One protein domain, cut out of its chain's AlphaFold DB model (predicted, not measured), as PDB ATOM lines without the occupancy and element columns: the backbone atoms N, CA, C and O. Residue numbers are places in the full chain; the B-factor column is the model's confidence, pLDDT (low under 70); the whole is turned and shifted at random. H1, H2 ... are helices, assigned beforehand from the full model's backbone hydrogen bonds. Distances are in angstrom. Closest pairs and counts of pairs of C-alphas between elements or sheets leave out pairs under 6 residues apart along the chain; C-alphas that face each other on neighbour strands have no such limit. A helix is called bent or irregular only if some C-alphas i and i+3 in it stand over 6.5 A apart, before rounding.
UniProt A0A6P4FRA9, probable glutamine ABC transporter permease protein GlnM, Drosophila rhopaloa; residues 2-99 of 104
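Overview. This is residues 2 to 99 of the 104 residues of the protein "probable glutamine ABC transporter permease protein GlnM" of Drosophila rhopaloa (UniProt A0A6P4FRA9). This is a long helical hairpin with unequal arms: the very long H2 makes the length, and the shorter H3 folds back beside its last part, then splays away so that its residues 86 to 99 stick out free. The tiny H1 sits at the other end of H2, before a kink of 39 degrees near residue 21. The printed part has 98 residues with three named helices, in the order H1, H2, H3, and no named strand; the class is all helix. The whole is extended, with a radius of gyration of the C-alphas of 24.9 A, and it is a rod spanning 82 by 21 by 19 A.

Arrangement. Start with the longest helix, H2, residues 11 to 64, and look at its residues 50 to 61. With these alone it touches H3, residues 67 to 99, which touches H2 with residues 67 to 78 alone. Their closest C-alphas are those of Ser 61 and Tyr 67, 5.2 A apart. The two helices form a hairpin, running opposite ways at a shallow tilt of 19 degrees, with centres 17.3 A apart. Now go to the other end of H2, where H1, residues 2 to 6, is close but not clearly touching; the closest C-alphas are those of Ala 4 and Ala 14, 5.9 A apart. H1 and H3 are apart. In the backbone of H1, every O i to N i+4 pair is within hydrogen-bond range; in H2 46 of 50 such pairs are, and in H3 25 of 29.

Along the chain. Find C-alpha 11 at (43.470, 44.516, 16.883), where H2 begins; from there it runs 72.6 A to C-alpha 64 at (-1.582, -0.564, -17.957). On the way, H2 is only just irregular: C-alphas 17 and 20 are 6.6 A apart. H3 runs 46.1 A from Tyr 67 to Ser 99, whose C-alpha is at (36.492, 33.066, -13.094). H3 is neither bent nor irregular, but only just: C-alphas 81 and 84 are 6.3 A apart. H1 runs from Glu 2 to Ala 6, 6.1 A.

Size, cuts and confidence. Look for the two C-alphas farthest apart at Asn 8 and Phe 65, 82.2 A from each other. Residues 24 to 42, which belong to H2, and residues 86 to 99, which belong to H3, stand free. The links H1 to H2, four residues, and H2 to H3, two residues, are tight. The printed part runs from residue 2 to residue 99 and has no cut. In the B-factor column the mean pLDDT of the printed part is 82.0, and you will find the model's low confidence, under 70, at residue 65, residue 67 and residues 95 to 99.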
ATOM      1  N   GLU A   2      51.195  36.971  18.510       72.19
ATOM      2  CA  GLU A   2      52.329  37.540  19.266       72.19
ATOM      3  C   GLU A   2      53.227  38.487  18.445       72.19
ATOM      4  O   GLU A   2      53.572  39.562  18.921       72.19
ATOM      5  N   ALA A   3      53.511  38.172  17.174       73.88
ATOM      6  CA  ALA A   3      54.271  39.060  16.283       73.88
ATOM      7  C   ALA A   3      53.542  40.376  15.928       73.88
ATOM      8  O   ALA A   3      54.182  41.404  15.745       73.88
ATOM      9  N   ALA A   4      52.204  40.369  15.854       72.12
ATOM     10  CA  ALA A   4      51.416  41.578  15.595       72.12
ATOM     11  C   ALA A   4      51.363  42.478  16.841       72.12
ATOM     12  O   ALA A   4      51.443  43.700  16.729       72.12
ATOM     13  N   THR A   5      51.304  41.865  18.027       72.44
ATOM     14  CA  THR A   5      51.413  42.560  19.314       72.44
ATOM     15  C   THR A   5      52.815  43.152  19.510       72.44
ATOM     16  O   THR A   5      52.932  44.293  19.946       72.44
ATOM     17  N   ALA A   6      53.872  42.438  19.101       77.50
ATOM     18  CA  ALA A   6      55.254  42.933  19.118       77.50
ATOM     19  C   ALA A   6      55.506  44.093  18.131       77.50
ATOM     20  O   ALA A   6      56.370  44.931  18.373       77.50
ATOM     21  N   LEU A   7      54.730  44.174  17.045       82.19
ATOM     22  CA  LEU A   7      54.763  45.265  16.060       82.19
ATOM     23  C   LEU A   7      53.837  46.445  16.416       82.19
ATOM     24  O   LEU A   7      53.629  47.327  15.584       82.19
ATOM     25  N   ASN A   8      53.277  46.471  17.632       84.50
ATOM     26  CA  ASN A   8      52.348  47.505  18.109       84.50
ATOM     27  C   ASN A   8      51.123  47.695  17.181       84.50
ATOM     28  O   ASN A   8      50.596  48.797  17.018       84.50
ATOM     29  N   MET A   9      50.677  46.612  16.529       85.88
ATOM     30  CA  MET A   9      49.498  46.634  15.665       85.88
ATOM     31  C   MET A   9      48.227  46.660  16.515       85.88
ATOM     32  O   MET A   9      48.055  45.869  17.443       85.88
ATOM     33  N   THR A  10      47.279  47.516  16.139       88.62
ATOM     34  CA  THR A  10      45.925  47.481  16.708       88.62
ATOM     35  C   THR A  10      45.213  46.176  16.329       88.62
ATOM     36  O   THR A  10      45.498  45.573  15.289       88.62
ATOM     37  N   HIS A  11      44.234  45.747  17.130       85.81
ATOM     38  CA  HIS A  11      43.470  44.516  16.883       85.81
ATOM     39  C   HIS A  11      42.881  44.460  15.460       85.81
ATOM     40  O   HIS A  11      42.976  43.445  14.771       85.81
ATOM     41  N   SER A  12      42.355  45.585  14.968       88.56
ATOM     42  CA  SER A  12      41.816  45.698  13.608       88.56
ATOM     43  C   SER A  12      42.887  45.555  12.519       88.56
ATOM     44  O   SER A  12      42.621  44.963  11.472       88.56
ATOM     45  N   GLN A  13      44.109  46.051  12.752       87.31
ATOM     46  CA  GLN A  13      45.231  45.874  11.823       87.31
ATOM     47  C   GLN A  13      45.700  44.415  11.795       87.31
ATOM     48  O   GLN A  13      45.888  43.856  10.715       87.31
ATOM     49  N   ALA A  14      45.826  43.773  12.958       89.00
ATOM     50  CA  ALA A  14      46.184  42.359  13.039       89.00
ATOM     51  C   ALA A  14      45.149  41.475  12.317       89.00
ATOM     52  O   ALA A  14      45.513  40.588  11.542       89.00
ATOM     53  N   LEU A  15      43.856  41.759  12.499       90.69
ATOM     54  CA  LEU A  15      42.790  41.005  11.849       90.69
ATOM     55  C   LEU A  15      42.832  41.168  10.320       90.69
ATOM     56  O   LEU A  15      42.855  40.174   9.599       90.69
ATOM     57  N   ARG A  16      42.898  42.408   9.819       92.06
ATOM     58  CA  ARG A  16      42.844  42.700   8.378       92.06
ATOM     59  C   ARG A  16      44.084  42.237   7.612       92.06
ATOM     60  O   ARG A  16      43.942  41.772   6.484       92.06
ATOM     61  N   TYR A  17      45.275  42.391   8.188       89.50
ATOM     62  CA  TYR A  17      46.536  42.159   7.470       89.50
ATOM     63  C   TYR A  17      47.187  40.811   7.766       89.50
ATOM     64  O   TYR A  17      47.984  40.346   6.954       89.50
ATOM     65  N   VAL A  18      46.853  40.167   8.887       88.31
ATOM     66  CA  VAL A  18      47.459  38.886   9.277       88.31
ATOM     67  C   VAL A  18      46.415  37.780   9.248       88.31
ATOM     68  O   VAL A  18      46.535  36.851   8.456       88.31
ATOM     69  N   VAL A  19      45.364  37.894  10.062       90.19
ATOM     70  CA  VAL A  19      44.417  36.788  10.279       90.19
ATOM     71  C   VAL A  19      43.552  36.524   9.049       90.19
ATOM     72  O   VAL A  19      43.498  35.391   8.586       90.19
ATOM     73  N   VAL A  20      42.910  37.550   8.482       91.69
ATOM     74  CA  VAL A  20      42.020  37.412   7.317       91.69
ATOM     75  C   VAL A  20      42.738  36.806   6.104       91.69
ATOM     76  O   VAL A  20      42.267  35.783   5.610       91.69
ATOM     77  N   PRO A  21      43.871  37.349   5.613       89.12
ATOM     78  CA  PRO A  21      44.538  36.780   4.444       89.12
ATOM     79  C   PRO A  21      45.107  35.377   4.695       89.12
ATOM     80  O   PRO A  21      45.112  34.562   3.772       89.12
ATOM     81  N   GLN A  22      45.544  35.057   5.919       89.12
ATOM     82  CA  GLN A  22      45.988  33.700   6.262       89.12
ATOM     83  C   GLN A  22      44.815  32.718   6.310       89.12
ATOM     84  O   GLN A  22      44.877  31.666   5.677       89.12
ATOM     85  N   ALA A  23      43.723  33.082   6.982       91.44
ATOM     86  CA  ALA A  23      42.518  32.265   7.053       91.44
ATOM     87  C   ALA A  23      41.935  32.009   5.659       91.44
ATOM     88  O   ALA A  23      41.579  30.880   5.342       91.44
ATOM     89  N   PHE A  24      41.914  33.019   4.784       92.69
ATOM     90  CA  PHE A  24      41.411  32.871   3.419       92.69
ATOM     91  C   PHE A  24      42.224  31.846   2.610       92.69
ATOM     92  O   PHE A  24      41.645  31.006   1.927       92.69
ATOM     93  N   ARG A  25      43.559  31.851   2.735       88.44
ATOM     94  CA  ARG A  25      44.435  30.870   2.065       88.44
ATOM     95  C   ARG A  25      44.228  29.434   2.550       88.44
ATOM     96  O   ARG A  25      44.521  28.518   1.793       88.44
ATOM     97  N   VAL A  26      43.739  29.238   3.774       91.69
ATOM     98  CA  VAL A  26      43.460  27.908   4.343       91.69
ATOM     99  C   VAL A  26      42.031  27.458   4.038       91.69
ATOM    100  O   VAL A  26      41.813  26.317   3.644       91.69
ATOM    101  N   VAL A  27      41.053  28.355   4.174       92.25
ATOM    102  CA  VAL A  27      39.627  28.030   4.039       92.25
ATOM    103  C   VAL A  27      39.209  27.883   2.575       92.25
ATOM    104  O   VAL A  27      38.422  26.994   2.267       92.25
ATOM    105  N   VAL A  28      39.741  28.693   1.651       89.12
ATOM    106  CA  VAL A  28      39.368  28.616   0.223       89.12
ATOM    107  C   VAL A  28      39.677  27.252  -0.409       89.12
ATOM    108  O   VAL A  28      38.775  26.711  -1.054       89.12
ATOM    109  N   PRO A  29      40.873  26.651  -0.240       84.56
ATOM    110  CA  PRO A  29      41.139  25.309  -0.755       84.56
ATOM    111  C   PRO A  29      40.169  24.261  -0.202       84.56
ATOM    112  O   PRO A  29      39.649  23.450  -0.965       84.56
ATOM    113  N   VAL A  30      39.885  24.310   1.104       88.31
ATOM    114  CA  VAL A  30      38.981  23.366   1.784       88.31
ATOM    115  C   VAL A  30      37.553  23.510   1.262       88.31
ATOM    116  O   VAL A  30      36.959  22.535   0.815       88.31
ATOM    117  N   MET A  31      37.036  24.737   1.201       90.00
ATOM    118  CA  MET A  31      35.703  25.021   0.659       90.00
ATOM    119  C   MET A  31      35.575  24.614  -0.810       90.00
ATOM    120  O   MET A  31      34.517  24.165  -1.237       90.00
ATOM    121  N   THR A  32      36.646  24.767  -1.592       85.25
ATOM    122  CA  THR A  32      36.663  24.346  -2.998       85.25
ATOM    123  C   THR A  32      36.583  22.828  -3.111       85.25
ATOM    124  O   THR A  32      35.854  22.317  -3.960       85.25
ATOM    125  N   ASN A  33      37.294  22.101  -2.249       85.50
ATOM    126  CA  ASN A  33      37.229  20.645  -2.207       85.50
ATOM    127  C   ASN A  33      35.815  20.155  -1.849       85.50
ATOM    128  O   ASN A  33      35.239  19.367  -2.601       85.50
ATOM    129  N   ASP A  34      35.222  20.709  -0.789       89.25
ATOM    130  CA  ASP A  34      33.851  20.392  -0.373       89.25
ATOM    131  C   ASP A  34      32.837  20.728  -1.470       89.25
ATOM    132  O   ASP A  34      31.963  19.923  -1.783       89.25
ATOM    133  N   PHE A  35      32.977  21.884  -2.124       84.50
ATOM    134  CA  PHE A  35      32.114  22.271  -3.240       84.50
ATOM    135  C   PHE A  35      32.174  21.265  -4.399       84.50
ATOM    136  O   PHE A  35      31.136  20.905  -4.956       84.50
ATOM    137  N   ILE A  36      33.367  20.771  -4.743       79.00
ATOM    138  CA  ILE A  36      33.532  19.738  -5.775       79.00
ATOM    139  C   ILE A  36      32.874  18.421  -5.343       79.00
ATOM    140  O   ILE A  36      32.241  17.770  -6.177       79.00
ATOM    141  N   SER A  37      32.997  18.023  -4.073       88.00
ATOM    142  CA  SER A  37      32.328  16.817  -3.566       88.00
ATOM    143  C   SER A  37      30.810  16.956  -3.647       88.00
ATOM    144  O   SER A  37      30.144  16.103  -4.225       88.00
ATOM    145  N   LEU A  38      30.271  18.090  -3.194       84.44
ATOM    146  CA  LEU A  38      28.836  18.373  -3.252       84.44
ATOM    147  C   LEU A  38      28.300  18.364  -4.691       84.44
ATOM    148  O   LEU A  38      27.201  17.866  -4.936       84.44
ATOM    149  N   LEU A  39      29.070  18.870  -5.661       81.69
ATOM    150  CA  LEU A  39      28.711  18.775  -7.078       81.69
ATOM    151  C   LEU A  39      28.674  17.325  -7.577       81.69
ATOM    152  O   LEU A  39      27.768  16.965  -8.335       81.69
ATOM    153  N   LYS A  40      29.630  16.486  -7.169       79.31
ATOM    154  CA  LYS A  40      29.659  15.061  -7.536       79.31
ATOM    155  C   LYS A  40      28.465  14.318  -6.949       79.31
ATOM    156  O   LYS A  40      27.743  13.662  -7.693       79.31
ATOM    157  N   ASP A  41      28.210  14.491  -5.660       85.31
ATOM    158  CA  ASP A  41      27.113  13.811  -4.973       85.31
ATOM    159  C   ASP A  41      25.753  14.259  -5.530       85.31
ATOM    160  O   ASP A  41      24.893  13.432  -5.843       85.31
ATOM    161  N   SER A  42      25.575  15.565  -5.765       85.00
ATOM    162  CA  SER A  42      24.333  16.106  -6.326       85.00
ATOM    163  C   SER A  42      24.089  15.671  -7.773       85.00
ATOM    164  O   SER A  42      22.941  15.391  -8.135       85.00
ATOM    165  N   SER A  43      25.128  15.617  -8.612       84.88
ATOM    166  CA  SER A  43      24.984  15.183 -10.010       84.88
ATOM    167  C   SER A  43      24.729  13.678 -10.119       84.88
ATOM    168  O   SER A  43      23.869  13.268 -10.899       84.88
ATOM    169  N   LEU A  44      25.386  12.864  -9.290       86.69
ATOM    170  CA  LEU A  44      25.169  11.419  -9.225       86.69
ATOM    171  C   LEU A  44      23.728  11.087  -8.813       86.69
ATOM    172  O   LEU A  44      23.053  10.330  -9.512       86.69
ATOM    173  N   VAL A  45      23.224  11.691  -7.730       87.62
ATOM    174  CA  VAL A  45      21.842  11.467  -7.257       87.62
ATOM    175  C   VAL A  45      20.812  11.885  -8.312       87.62
ATOM    176  O   VAL A  45      19.818  11.186  -8.520       87.62
ATOM    177  N   SER A  46      21.056  12.990  -9.021       85.62
ATOM    178  CA  SER A  46      20.188  13.451 -10.113       85.62
ATOM    179  C   SER A  46      20.080  12.423 -11.245       85.62
ATOM    180  O   SER A  46      18.976  12.078 -11.671       85.62
ATOM    181  N   ILE A  47      21.213  11.867 -11.687       87.00
ATOM    182  CA  ILE A  47      21.251  10.850 -12.750       87.00
ATOM    183  C   ILE A  47      20.522   9.572 -12.319       87.00
ATOM    184  O   ILE A  47      19.744   9.021 -13.104       87.00
ATOM    185  N   ILE A  48      20.727   9.116 -11.078       88.44
ATOM    186  CA  ILE A  48      20.021   7.943 -10.539       88.44
ATOM    187  C   ILE A  48      18.510   8.189 -10.557       88.44
ATOM    188  O   ILE A  48      17.773   7.387 -11.125       88.44
ATOM    189  N   THR A  49      18.065   9.335 -10.041       87.12
ATOM    190  CA  THR A  49      16.639   9.698  -9.971       87.12
ATOM    191  C   THR A  49      15.974   9.683 -11.352       87.12
ATOM    192  O   THR A  49      14.890   9.127 -11.525       87.12
ATOM    193  N   LEU A  50      16.628  10.259 -12.367       84.75
ATOM    194  CA  LEU A  50      16.114  10.258 -13.741       84.75
ATOM    195  C   LEU A  50      16.044   8.842 -14.330       84.75
ATOM    196  O   LEU A  50      15.100   8.508 -15.049       84.75
ATOM    197  N   THR A  51      17.024   8.001 -14.009       87.69
ATOM    198  CA  THR A  51      17.071   6.610 -14.474       87.69
ATOM    199  C   THR A  51      15.955   5.778 -13.839       87.69
ATOM    200  O   THR A  51      15.264   5.037 -14.540       87.69
ATOM    201  N   GLU A  52      15.724   5.928 -12.534       87.56
ATOM    202  CA  GLU A  52      14.629   5.265 -11.815       87.56
ATOM    203  C   GLU A  52      13.255   5.707 -12.327       87.56
ATOM    204  O   GLU A  52      12.365   4.872 -12.525       87.56
ATOM    205  N   LEU A  53      13.085   7.001 -12.614       86.19
ATOM    206  CA  LEU A  53      11.847   7.529 -13.183       86.19
ATOM    207  C   LEU A  53      11.563   6.926 -14.568       86.19
ATOM    208  O   LEU A  53      10.435   6.508 -14.838       86.19
ATOM    209  N   SER A  54      12.584   6.817 -15.421       85.56
ATOM    210  CA  SER A  54      12.472   6.178 -16.740       85.56
ATOM    211  C   SER A  54      12.123   4.687 -16.637       85.56
ATOM    212  O   SER A  54      11.223   4.198 -17.323       85.56
ATOM    213  N   GLN A  55      12.751   3.952 -15.718       86.94
ATOM    214  CA  GLN A  55      12.386   2.551 -15.477       86.94
ATOM    215  C   GLN A  55      10.947   2.410 -14.964       86.94
ATOM    216  O   GLN A  55      10.218   1.502 -15.374       86.94
ATOM    217  N   THR A  56      10.516   3.327 -14.098       84.94
ATOM    218  CA  THR A  56       9.143   3.365 -13.581       84.94
ATOM    219  C   THR A  56       8.137   3.641 -14.699       84.94
ATOM    220  O   THR A  56       7.103   2.974 -14.755       84.94
ATOM    221  N   TYR A  57       8.458   4.539 -15.637       83.38
ATOM    222  CA  TYR A  57       7.651   4.797 -16.835       83.38
ATOM    223  C   TYR A  57       7.429   3.538 -17.673       83.38
ATOM    224  O   TYR A  57       6.287   3.217 -18.011       83.38
ATOM    225  N   VAL A  58       8.508   2.812 -17.986       82.38
ATOM    226  CA  VAL A  58       8.437   1.580 -18.787       82.38
ATOM    227  C   VAL A  58       7.580   0.536 -18.073       82.38
ATOM    228  O   VAL A  58       6.721  -0.090 -18.696       82.38
ATOM    229  N   ARG A  59       7.749   0.399 -16.751       83.56
ATOM    230  CA  ARG A  59       6.962  -0.526 -15.928       83.56
ATOM    231  C   ARG A  59       5.470  -0.191 -15.951       83.56
ATOM    232  O   ARG A  59       4.659  -1.081 -16.198       83.56
ATOM    233  N   LEU A  60       5.099   1.068 -15.708       81.94
ATOM    234  CA  LEU A  60       3.693   1.487 -15.685       81.94
ATOM    235  C   LEU A  60       3.049   1.369 -17.070       81.94
ATOM    236  O   LEU A  60       1.971   0.790 -17.188       81.94
ATOM    237  N   SER A  61       3.739   1.834 -18.112       78.44
ATOM    238  CA  SER A  61       3.240   1.785 -19.493       78.44
ATOM    239  C   SER A  61       3.011   0.348 -19.960       78.44
ATOM    240  O   SER A  61       1.997   0.054 -20.584       78.44
ATOM    241  N   SER A  62       3.911  -0.573 -19.597       77.88
ATOM    242  CA  SER A  62       3.760  -1.995 -19.918       77.88
ATOM    243  C   SER A  62       2.687  -2.703 -19.082       77.88
ATOM    244  O   SER A  62       2.180  -3.731 -19.519       77.88
ATOM    245  N   THR A  63       2.362  -2.201 -17.886       75.56
ATOM    246  CA  THR A  63       1.361  -2.819 -16.995       75.56
ATOM    247  C   THR A  63      -0.055  -2.405 -17.381       75.56
ATOM    248  O   THR A  63      -0.952  -3.241 -17.427       75.56
ATOM    249  N   TYR A  64      -0.258  -1.118 -17.671       75.38
ATOM    250  CA  TYR A  64      -1.582  -0.564 -17.957       75.38
ATOM    251  C   TYR A  64      -1.900  -0.475 -19.457       75.38
ATOM    252  O   TYR A  64      -3.021  -0.118 -19.801       75.38
ATOM    253  N   PHE A  65      -0.935  -0.762 -20.347       69.69
ATOM    254  CA  PHE A  65      -1.021  -0.542 -21.806       69.69
ATOM    255  C   PHE A  65      -1.427   0.893 -22.213       69.69
ATOM    256  O   PHE A  65      -1.686   1.166 -23.384       69.69
ATOM    257  N   ASP A  66      -1.433   1.834 -21.264       70.06
ATOM    258  CA  ASP A  66      -1.729   3.247 -21.468       70.06
ATOM    259  C   ASP A  66      -0.426   4.048 -21.538       70.06
ATOM    260  O   ASP A  66       0.129   4.513 -20.537       70.06
ATOM    261  N   TYR A  67       0.065   4.200 -22.762       69.62
ATOM    262  CA  TYR A  67       1.258   4.982 -23.073       69.62
ATOM    263  C   TYR A  67       0.987   6.491 -23.066       69.62
ATOM    264  O   TYR A  67       1.910   7.279 -22.858       69.62
ATOM    265  N   PHE A  68      -0.263   6.913 -23.283       74.75
ATOM    266  CA  PHE A  68      -0.593   8.325 -23.477       74.75
ATOM    267  C   PHE A  68      -0.738   9.048 -22.131       74.75
ATOM    268  O   PHE A  68      -0.110  10.089 -21.920       74.75
ATOM    269  N   GLY A  69      -1.486   8.465 -21.187       77.19
ATOM    270  CA  GLY A  69      -1.644   9.006 -19.833       77.19
ATOM    271  C   GLY A  69      -0.346   8.938 -19.023       77.19
ATOM    272  O   GLY A  69       0.089   9.932 -18.433       77.19
ATOM    273  N   THR A  70       0.333   7.788 -19.063       77.38
ATOM    274  CA  THR A  70       1.618   7.591 -18.372       77.38
ATOM    275  C   THR A  70       2.716   8.484 -18.961       77.38
ATOM    276  O   THR A  70       3.517   9.055 -18.217       77.38
ATOM    277  N   GLY A  71       2.721   8.672 -20.287       76.88
ATOM    278  CA  GLY A  71       3.649   9.566 -20.978       76.88
ATOM    279  C   GLY A  71       3.489  11.027 -20.561       76.88
ATOM    280  O   GLY A  71       4.489  11.697 -20.300       76.88
ATOM    281  N   MET A  72       2.251  11.515 -20.410       83.44
ATOM    282  CA  MET A  72       2.001  12.873 -19.904       83.44
ATOM    283  C   MET A  72       2.478  13.057 -18.459       83.44
ATOM    284  O   MET A  72       3.117  14.067 -18.159       83.44
ATOM    285  N   MET A  73       2.214  12.094 -17.569       83.25
ATOM    286  CA  MET A  73       2.664  12.168 -16.171       83.25
ATOM    287  C   MET A  73       4.191  12.191 -16.062       83.25
ATOM    288  O   MET A  73       4.756  13.035 -15.365       83.25
ATOM    289  N   VAL A  74       4.866  11.295 -16.782       84.69
ATOM    290  CA  VAL A  74       6.329  11.199 -16.751       84.69
ATOM    291  C   VAL A  74       6.974  12.389 -17.451       84.69
ATOM    292  O   VAL A  74       7.931  12.946 -16.922       84.69
ATOM    293  N   GLY A  75       6.420  12.851 -18.573       83.44
ATOM    294  CA  GLY A  75       6.856  14.082 -19.232       83.44
ATOM    295  C   GLY A  75       6.716  15.308 -18.324       83.44
ATOM    296  O   GLY A  75       7.648  16.106 -18.222       83.44
ATOM    297  N   GLY A  76       5.602  15.424 -17.595       87.12
ATOM    298  CA  GLY A  76       5.395  16.467 -16.587       87.12
ATOM    299  C   GLY A  76       6.407  16.390 -15.439       87.12
ATOM    300  O   GLY A  76       6.978  17.412 -15.054       87.12
ATOM    301  N   ALA A  77       6.698  15.186 -14.942       85.31
ATOM    302  CA  ALA A  77       7.719  14.961 -13.919       85.31
ATOM    303  C   ALA A  77       9.131  15.314 -14.420       85.31
ATOM    304  O   ALA A  77       9.877  15.999 -13.720       85.31
ATOM    305  N   TYR A  78       9.480  14.938 -15.655       84.38
ATOM    306  CA  TYR A  78      10.730  15.342 -16.308       84.38
ATOM    307  C   TYR A  78      10.835  16.858 -16.455       84.38
ATOM    308  O   TYR A  78      11.916  17.411 -16.269       84.38
ATOM    309  N   LEU A  79       9.736  17.551 -16.760       85.19
ATOM    310  CA  LEU A  79       9.729  19.008 -16.863       85.19
ATOM    311  C   LEU A  79       9.947  19.660 -15.488       85.19
ATOM    312  O   LEU A  79      10.772  20.565 -15.359       85.19
ATOM    313  N   LEU A  80       9.251  19.176 -14.454       87.06
ATOM    314  CA  LEU A  80       9.368  19.674 -13.080       87.06
ATOM    315  C   LEU A  80      10.748  19.422 -12.470       87.06
ATOM    316  O   LEU A  80      11.254  20.291 -11.764       87.06
ATOM    317  N   LEU A  81      11.361  18.271 -12.749       81.81
ATOM    318  CA  LEU A  81      12.709  17.942 -12.284       81.81
ATOM    319  C   LEU A  81      13.784  18.603 -13.158       81.81
ATOM    320  O   LEU A  81      14.751  19.154 -12.646       81.81
ATOM    321  N   GLY A  82      13.612  18.617 -14.477       82.31
ATOM    322  CA  GLY A  82      14.602  19.135 -15.420       82.31
ATOM    323  C   GLY A  82      14.730  20.659 -15.410       82.31
ATOM    324  O   GLY A  82      15.845  21.180 -15.427       82.31
ATOM    325  N   LEU A  83      13.621  21.404 -15.336       85.06
ATOM    326  CA  LEU A  83      13.638  22.875 -15.335       85.06
ATOM    327  C   LEU A  83      14.510  23.502 -14.228       85.06
ATOM    328  O   LEU A  83      15.310  24.390 -14.552       85.06
ATOM    329  N   PRO A  84      14.397  23.108 -12.943       83.19
ATOM    330  CA  PRO A  84      15.263  23.642 -11.900       83.19
ATOM    331  C   PRO A  84      16.725  23.244 -12.118       83.19
ATOM    332  O   PRO A  84      17.591  24.104 -11.972       83.19
ATOM    333  N   PHE A  85      17.013  22.015 -12.563       80.56
ATOM    334  CA  PHE A  85      18.380  21.581 -12.877       80.56
ATOM    335  C   PHE A  85      19.013  22.396 -14.010       80.56
ATOM    336  O   PHE A  85      20.137  22.871 -13.866       80.56
ATOM    337  N   VAL A  86      18.283  22.655 -15.098       83.19
ATOM    338  CA  VAL A  86      18.755  23.500 -16.211       83.19
ATOM    339  C   VAL A  86      19.015  24.935 -15.747       83.19
ATOM    340  O   VAL A  86      19.989  25.565 -16.167       83.19
ATOM    341  N   ARG A  87      18.171  25.475 -14.858       82.50
ATOM    342  CA  ARG A  87      18.395  26.808 -14.277       82.50
ATOM    343  C   ARG A  87      19.609  26.841 -13.355       82.50
ATOM    344  O   ARG A  87      20.379  27.798 -13.427       82.50
ATOM    345  N   LEU A  88      19.793  25.821 -12.520       78.81
ATOM    346  CA  LEU A  88      20.953  25.697 -11.637       78.81
ATOM    347  C   LEU A  88      22.250  25.541 -12.438       78.81
ATOM    348  O   LEU A  88      23.216  26.239 -12.142       78.81
ATOM    349  N   ALA A  89      22.249  24.732 -13.500       75.00
ATOM    350  CA  ALA A  89      23.387  24.579 -14.405       75.00
ATOM    351  C   ALA A  89      23.764  25.914 -15.070       75.00
ATOM    352  O   ALA A  89      24.909  26.348 -14.973       75.00
ATOM    353  N   LYS A  90      22.785  26.646 -15.624       80.06
ATOM    354  CA  LYS A  90      23.017  27.993 -16.183       80.06
ATOM    355  C   LYS A  90      23.521  28.996 -15.143       80.06
ATOM    356  O   LYS A  90      24.300  29.890 -15.470       80.06
ATOM    357  N   MET A  91      23.066  28.892 -13.895       77.38
ATOM    358  CA  MET A  91      23.550  29.737 -12.801       77.38
ATOM    359  C   MET A  91      25.005  29.403 -12.443       77.38
ATOM    360  O   MET A  91      25.802  30.318 -12.230       77.38
ATOM    361  N   ALA A  92      25.355  28.116 -12.397       73.44
ATOM    362  CA  ALA A  92      26.709  27.643 -12.132       73.44
ATOM    363  C   ALA A  92      27.680  28.051 -13.251       73.44
ATOM    364  O   ALA A  92      28.727  28.628 -12.955       73.44
ATOM    365  N   GLU A  93      27.300  27.877 -14.520       74.56
ATOM    366  CA  GLU A  93      28.070  28.346 -15.683       74.56
ATOM    367  C   GLU A  93      28.328  29.852 -15.621       74.56
ATOM    368  O   GLU A  93      29.458  30.296 -15.801       74.56
ATOM    369  N   ARG A  94      27.310  30.659 -15.292       71.75
ATOM    370  CA  ARG A  94      27.479  32.115 -15.144       71.75
ATOM    371  C   ARG A  94      28.457  32.496 -14.036       71.75
ATOM    372  O   ARG A  94      29.123  33.517 -14.160       71.75
ATOM    373  N   ARG A  95      28.544  31.715 -12.956       64.44
ATOM    374  CA  ARG A  95      29.492  31.968 -11.857       64.44
ATOM    375  C   ARG A  95      30.910  31.510 -12.201       64.44
ATOM    376  O   ARG A  95      31.857  32.199 -11.835       64.44
ATOM    377  N   LEU A  96      31.057  30.402 -12.926       59.97
ATOM    378  CA  LEU A  96      32.354  29.862 -13.347       59.97
ATOM    379  C   LEU A  96      32.962  30.634 -14.528       59.97
ATOM    380  O   LEU A  96      34.153  30.933 -14.501       59.97
ATOM    381  N   ALA A  97      32.154  31.080 -15.494       59.22
ATOM    382  CA  ALA A  97      32.605  31.912 -16.617       59.22
ATOM    383  C   ALA A  97      33.147  33.290 -16.177       59.22
ATOM    384  O   ALA A  97      33.920  33.925 -16.894       59.22
ATOM    385  N   VAL A  98      32.779  33.762 -14.979       54.06
ATOM    386  CA  VAL A  98      33.367  34.966 -14.362       54.06
ATOM    387  C   VAL A  98      34.794  34.703 -13.851       54.06
ATOM    388  O   VAL A  98      35.585  35.642 -13.763       54.06
ATOM    389  N   SER A  99      35.156  33.447 -13.569       47.50
ATOM    390  CA  SER A  99      36.492  33.066 -13.094       47.50
ATOM    391  C   SER A  99      37.513  32.900 -14.226       47.50
ATOM    392  O   SER A  99      38.686  33.196 -14.013       47.50
TER     393      SER A  99